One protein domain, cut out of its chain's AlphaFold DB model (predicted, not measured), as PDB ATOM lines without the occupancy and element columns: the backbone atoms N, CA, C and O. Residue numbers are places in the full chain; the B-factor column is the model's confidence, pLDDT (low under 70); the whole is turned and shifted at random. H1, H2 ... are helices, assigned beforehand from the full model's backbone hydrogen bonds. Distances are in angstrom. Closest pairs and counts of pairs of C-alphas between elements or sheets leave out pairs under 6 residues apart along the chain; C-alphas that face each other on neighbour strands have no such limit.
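AT A GLANCE: This is residues 367 to 417 of the 435 residues of an uncharacterized protein of Pyrrhoderma noxium (UniProt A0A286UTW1). Two long helices, H1 and then H2, form a wide, open V, joined at its point by a short loop, with nothing filling the space between the two arms. The printed part has 51 residues with two named helices and no named strand; its class is all helix. It is extended, with a radius of gyration of the C-alphas of 16.1 A, and flat, spanning 42 by 34 by 10 A.

HOW THE PARTS SIT: H1, residues 367 to 388, is joined by a tight link of 5 residues to H2, residues 394 to 415. The two helices are apart, with no C-alpha of the one within 8 A of the other. In H1 and H2 every O i to N i+4 pair is within hydrogen-bond range.

IN THESE COORDINATES: H1 runs 30.8 A from C-alpha 367 at (159.593, 122.653, 182.684) to C-alpha 388 at (141.109, 129.424, 158.940). H2 runs 31.7 A and ends with C-alpha 415 at (126.018, 132.892, 189.104).

THE WHOLE: The two C-alphas farthest apart, of Ala 368 and Gly 417, are 42.5 A apart. The printed part has no cut. Residues 382 to 396 have pLDDT under 70.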
ATOM      1  N   GLN A 367     159.641 121.441 183.508       82.19
ATOM      2  CA  GLN A 367     159.593 122.653 182.684       82.19
ATOM      3  C   GLN A 367     159.874 122.366 181.199       82.19
ATOM      4  O   GLN A 367     159.197 122.904 180.318       82.19
ATOM      5  N   ALA A 368     160.815 121.480 180.884       82.88
ATOM      6  CA  ALA A 368     161.079 121.047 179.513       82.88
ATOM      7  C   ALA A 368     159.866 120.309 178.920       82.88
ATOM      8  O   ALA A 368     159.446 120.586 177.792       82.88
ATOM      9  N   HIS A 369     159.226 119.441 179.704       78.88
ATOM     10  CA  HIS A 369     158.031 118.722 179.280       78.88
ATOM     11  C   HIS A 369     156.849 119.678 179.046       78.88
ATOM     12  O   HIS A 369     156.211 119.638 177.990       78.88
ATOM     13  N   THR A 370     156.600 120.618 179.962       82.31
ATOM     14  CA  THR A 370     155.523 121.617 179.811       82.31
ATOM     15  C   THR A 370     155.758 122.572 178.639       82.31
ATOM     16  O   THR A 370     154.821 122.876 177.893       82.31
ATOM     17  N   THR A 371     156.997 123.013 178.406       83.06
ATOM     18  CA  THR A 371     157.335 123.865 177.252       83.06
ATOM     19  C   THR A 371     157.223 123.115 175.927       83.06
ATOM     20  O   THR A 371     156.723 123.688 174.955       83.06
ATOM     21  N   SER A 372     157.592 121.829 175.883       79.88
ATOM     22  CA  SER A 372     157.416 120.985 174.694       79.88
ATOM     23  C   SER A 372     155.935 120.815 174.328       79.88
ATOM     24  O   SER A 372     155.555 121.004 173.168       79.88
ATOM     25  N   LEU A 373     155.074 120.592 175.327       81.00
ATOM     26  CA  LEU A 373     153.631 120.474 175.136       81.00
ATOM     27  C   LEU A 373     153.016 121.804 174.678       81.00
ATOM     28  O   LEU A 373     152.218 121.841 173.738       81.00
ATOM     29  N   LYS A 374     153.438 122.918 175.289       80.69
ATOM     30  CA  LYS A 374     152.990 124.267 174.918       80.69
ATOM     31  C   LYS A 374     153.395 124.629 173.487       80.69
ATOM     32  O   LYS A 374     152.591 125.217 172.764       80.69
ATOM     33  N   ARG A 375     154.600 124.250 173.056       79.19
ATOM     34  CA  ARG A 375     155.073 124.460 171.680       79.19
ATOM     35  C   ARG A 375     154.284 123.622 170.674       79.19
ATOM     36  O   ARG A 375     153.825 124.174 169.678       79.19
ATOM     37  N   GLY A 376     154.039 122.343 170.967       79.31
ATOM     38  CA  GLY A 376     153.219 121.476 170.112       79.31
ATOM     39  C   GLY A 376     151.777 121.977 169.957       79.31
ATOM     40  O   GLY A 376     151.220 121.950 168.861       79.31
ATOM     41  N   LEU A 377     151.183 122.516 171.026       78.19
ATOM     42  CA  LEU A 377     149.860 123.152 170.972       78.19
ATOM     43  C   LEU A 377     149.864 124.456 170.164       78.19
ATOM     44  O   LEU A 377     148.905 124.730 169.447       78.19
ATOM     45  N   GLN A 378     150.924 125.261 170.257       74.88
ATOM     46  CA  GLN A 378     151.062 126.479 169.456       74.88
ATOM     47  C   GLN A 378     151.266 126.182 167.972       74.88
ATOM     48  O   GLN A 378     150.700 126.886 167.144       74.88
ATOM     49  N   GLU A 379     152.042 125.157 167.624       77.12
ATOM     50  CA  GLU A 379     152.244 124.740 166.233       77.12
ATOM     51  C   GLU A 379     150.952 124.173 165.634       77.12
ATOM     52  O   GLU A 379     150.567 124.586 164.544       77.12
ATOM     53  N   LYS A 380     150.203 123.348 166.384       74.94
ATOM     54  CA  LYS A 380     148.859 122.903 165.975       74.94
ATOM     55  C   LYS A 380     147.883 124.064 165.824       74.94
ATOM     56  O   LYS A 380     147.155 124.114 164.841       74.94
ATOM     57  N   ARG A 381     147.893 125.025 166.756       70.44
ATOM     58  CA  ARG A 381     147.083 126.245 166.632       70.44
ATOM     59  C   ARG A 381     147.467 127.048 165.399       70.44
ATOM     60  O   ARG A 381     146.565 127.466 164.706       70.44
ATOM     61  N   LYS A 382     148.756 127.232 165.108       69.94
ATOM     62  CA  LYS A 382     149.220 127.972 163.923       69.94
ATOM     63  C   LYS A 382     148.874 127.267 162.613       69.94
ATOM     64  O   LYS A 382     148.512 127.949 161.666       69.94
ATOM     65  N   ALA A 383     148.961 125.938 162.565       67.44
ATOM     66  CA  ALA A 383     148.532 125.152 161.410       67.44
ATOM     67  C   ALA A 383     147.015 125.267 161.196       67.44
ATOM     68  O   ALA A 383     146.568 125.543 160.093       67.44
ATOM     69  N   MET A 384     146.238 125.171 162.277       60.56
ATOM     70  CA  MET A 384     144.782 125.287 162.225       60.56
ATOM     71  C   MET A 384     144.321 126.724 161.929       60.56
ATOM     72  O   MET A 384     143.374 126.920 161.188       60.56
ATOM     73  N   THR A 385     144.994 127.753 162.458       59.16
ATOM     74  CA  THR A 385     144.658 129.158 162.171       59.16
ATOM     75  C   THR A 385     145.144 129.602 160.797       59.16
ATOM     76  O   THR A 385     144.485 130.430 160.184       59.16
ATOM     77  N   GLY A 386     146.255 129.051 160.297       56.56
ATOM     78  CA  GLY A 386     146.745 129.318 158.942       56.56
ATOM     79  C   GLY A 386     145.809 128.800 157.846       56.56
ATOM     80  O   GLY A 386     145.806 129.355 156.755       56.56
ATOM     81  N   GLU A 387     144.983 127.794 158.148       50.81
ATOM     82  CA  GLU A 387     143.922 127.297 157.258       50.81
ATOM     83  C   GLU A 387     142.559 127.994 157.478       50.81
ATOM     84  O   GLU A 387     141.679 127.872 156.635       50.81
ATOM     85  N   ILE A 388     142.375 128.742 158.580       52.06
ATOM     86  CA  ILE A 388     141.109 129.424 158.940       52.06
ATOM     87  C   ILE A 388     141.135 130.936 158.635       52.06
ATOM     88  O   ILE A 388     140.079 131.559 158.524       52.06
ATOM     89  N   GLU A 389     142.310 131.549 158.441       49.34
ATOM     90  CA  GLU A 389     142.432 132.968 158.040       49.34
ATOM     91  C   GLU A 389     141.821 133.281 156.655       49.34
ATOM     92  O   GLU A 389     141.755 134.443 156.264       49.34
ATOM     93  N   THR A 390     141.317 132.275 155.937       52.88
ATOM     94  CA  THR A 390     140.674 132.403 154.624       52.88
ATOM     95  C   THR A 390     139.149 132.578 154.637       52.88
ATOM     96  O   THR A 390     138.614 132.814 153.559       52.88
ATOM     97  N   TYR A 391     138.436 132.529 155.777       53.12
ATOM     98  CA  TYR A 391     136.956 132.621 155.745       53.12
ATOM     99  C   TYR A 391     136.247 133.552 156.745       53.12
ATOM    100  O   TYR A 391     135.027 133.624 156.690       53.12
ATOM    101  N   MET A 392     136.938 134.322 157.596       58.03
ATOM    102  CA  MET A 392     136.302 135.418 158.361       58.03
ATOM    103  C   MET A 392     137.296 136.544 158.641       58.03
ATOM    104  O   MET A 392     138.437 136.287 159.041       58.03
ATOM    105  N   ASN A 393     136.868 137.797 158.454       67.19
ATOM    106  CA  ASN A 393     137.743 138.955 158.604       67.19
ATOM    107  C   ASN A 393     138.255 139.036 160.056       67.19
ATOM    108  O   ASN A 393     137.522 138.802 161.020       67.19
ATOM    109  N   LYS A 394     139.543 139.340 160.234       67.12
ATOM    110  CA  LYS A 394     140.245 139.282 161.534       67.12
ATOM    111  C   LYS A 394     139.564 140.121 162.627       67.12
ATOM    112  O   LYS A 394     139.690 139.807 163.811       67.12
ATOM    113  N   GLU A 395     138.852 141.162 162.217       68.62
ATOM    114  CA  GLU A 395     138.069 142.061 163.061       68.62
ATOM    115  C   GLU A 395     136.797 141.392 163.611       68.62
ATOM    116  O   GLU A 395     136.599 141.376 164.826       68.62
ATOM    117  N   GLN A 396     136.040 140.681 162.768       69.00
ATOM    118  CA  GLN A 396     134.847 139.916 163.164       69.00
ATOM    119  C   GLN A 396     135.189 138.815 164.185       69.00
ATOM    120  O   GLN A 396     134.454 138.563 165.139       69.00
ATOM    121  N   LEU A 397     136.365 138.191 164.059       70.06
ATOM    122  CA  LEU A 397     136.865 137.189 165.011       70.06
ATOM    123  C   LEU A 397     137.241 137.784 166.378       70.06
ATOM    124  O   LEU A 397     137.089 137.129 167.414       70.06
ATOM    125  N   GLN A 398     137.769 139.009 166.400       77.88
ATOM    126  CA  GLN A 398     138.056 139.718 167.650       77.88
ATOM    127  C   GLN A 398     136.772 140.183 168.330       77.88
ATOM    128  O   GLN A 398     136.676 140.123 169.559       77.88
ATOM    129  N   GLU A 399     135.783 140.567 167.534       77.00
ATOM    130  CA  GLU A 399     134.467 140.970 167.997       77.00
ATOM    131  C   GLU A 399     133.678 139.792 168.582       77.00
ATOM    132  O   GLU A 399     133.210 139.877 169.718       77.00
ATOM    133  N   LEU A 400     133.680 138.630 167.920       76.44
ATOM    134  CA  LEU A 400     133.126 137.384 168.470       76.44
ATOM    135  C   LEU A 400     133.799 136.985 169.793       76.44
ATOM    136  O   LEU A 400     133.127 136.608 170.753       76.44
ATOM    137  N   ARG A 401     135.126 137.141 169.898       80.94
ATOM    138  CA  ARG A 401     135.860 136.916 171.160       80.94
ATOM    139  C   ARG A 401     135.524 137.939 172.243       80.94
ATOM    140  O   ARG A 401     135.761 137.672 173.423       80.94
ATOM    141  N   LYS A 402     135.057 139.133 171.881       80.69
ATOM    142  CA  LYS A 402     134.604 140.148 172.837       80.69
ATOM    143  C   LYS A 402     133.209 139.793 173.351       80.69
ATOM    144  O   LYS A 402     133.051 139.669 174.560       80.69
ATOM    145  N   VAL A 403     132.282 139.468 172.452       79.25
ATOM    146  CA  VAL A 403     130.917 139.022 172.784       79.25
ATOM    147  C   VAL A 403     130.933 137.766 173.658       79.25
ATOM    148  O   VAL A 403     130.192 137.672 174.633       79.25
ATOM    149  N   GLN A 404     131.817 136.808 173.372       77.69
ATOM    150  CA  GLN A 404     131.924 135.593 174.178       77.69
ATOM    151  C   GLN A 404     132.447 135.877 175.596       77.69
ATOM    152  O   GLN A 404     131.931 135.321 176.561       77.69
ATOM    153  N   ARG A 405     133.407 136.802 175.747       84.56
ATOM    154  CA  ARG A 405     133.891 137.242 177.068       84.56
ATOM    155  C   ARG A 405     132.823 137.997 177.852       84.56
ATOM    156  O   ARG A 405     132.716 137.794 179.057       84.56
ATOM    157  N   GLU A 406     132.042 138.835 177.179       80.19
ATOM    158  CA  GLU A 406     130.914 139.549 177.782       80.19
ATOM    159  C   GLU A 406     129.843 138.560 178.262       80.19
ATOM    160  O   GLU A 406     129.406 138.650 179.407       80.19
ATOM    161  N   ARG A 407     129.510 137.534 177.465       77.62
ATOM    162  CA  ARG A 407     128.602 136.448 177.879       77.62
ATOM    163  C   ARG A 407     129.139 135.643 179.058       77.62
ATOM    164  O   ARG A 407     128.401 135.413 180.009       77.62
ATOM    165  N   ASP A 408     130.415 135.269 179.048       81.12
ATOM    166  CA  ASP A 408     131.026 134.541 180.166       81.12
ATOM    167  C   ASP A 408     131.024 135.372 181.453       81.12
ATOM    168  O   ASP A 408     130.838 134.838 182.549       81.12
ATOM    169  N   GLN A 409     131.243 136.681 181.338       79.31
ATOM    170  CA  GLN A 409     131.184 137.601 182.466       79.31
ATOM    171  C   GLN A 409     129.752 137.746 182.986       79.31
ATOM    172  O   GLN A 409     129.556 137.710 184.198       79.31
ATOM    173  N   ILE A 410     128.760 137.818 182.097       77.50
ATOM    174  CA  ILE A 410     127.333 137.824 182.443       77.50
ATOM    175  C   ILE A 410     126.944 136.522 183.143       77.50
ATOM    176  O   ILE A 410     126.329 136.558 184.203       77.50
ATOM    177  N   SER A 411     127.348 135.362 182.622       77.88
ATOM    178  CA  SER A 411     127.092 134.072 183.269       77.88
ATOM    179  C   SER A 411     127.738 133.992 184.651       77.88
ATOM    180  O   SER A 411     127.108 133.492 185.580       77.88
ATOM    181  N   ARG A 412     128.953 134.534 184.825       82.56
ATOM    182  CA  ARG A 412     129.598 134.639 186.145       82.56
ATOM    183  C   ARG A 412     128.864 135.604 187.071       82.56
ATOM    184  O   ARG A 412     128.653 135.266 188.226       82.56
ATOM    185  N   MET A 413     128.443 136.768 186.585       76.56
ATOM    186  CA  MET A 413     127.695 137.753 187.376       76.56
ATOM    187  C   MET A 413     126.314 137.226 187.788       76.56
ATOM    188  O   MET A 413     125.917 137.406 188.937       76.56
ATOM    189  N   LYS A 414     125.634 136.486 186.904       79.38
ATOM    190  CA  LYS A 414     124.375 135.791 187.194       79.38
ATOM    191  C   LYS A 414     124.576 134.688 188.231       79.38
ATOM    192  O   LYS A 414     123.763 134.551 189.137       79.38
ATOM    193  N   LEU A 415     125.668 133.928 188.128       78.94
ATOM    194  CA  LEU A 415     126.018 132.892 189.104       78.94
ATOM    195  C   LEU A 415     126.349 133.483 190.484       78.94
ATOM    196  O   LEU A 415     126.048 132.873 191.501       78.94
ATOM    197  N   VAL A 416     126.931 134.684 190.513       83.81
ATOM    198  CA  VAL A 416     127.223 135.455 191.735       83.81
ATOM    199  C   VAL A 416     125.976 136.196 192.261       83.81
ATOM    200  O   VAL A 416     126.036 136.851 193.296       83.81
ATOM    201  N   GLY A 417     124.819 136.056 191.603       79.56
ATOM    202  CA  GLY A 417     123.539 136.593 192.075       79.56
ATOM    203  C   GLY A 417     123.353 138.096 191.848       79.56
ATOM    204  O   GLY A 417     122.483 138.701 192.467       79.56
TER     205      GLY A 417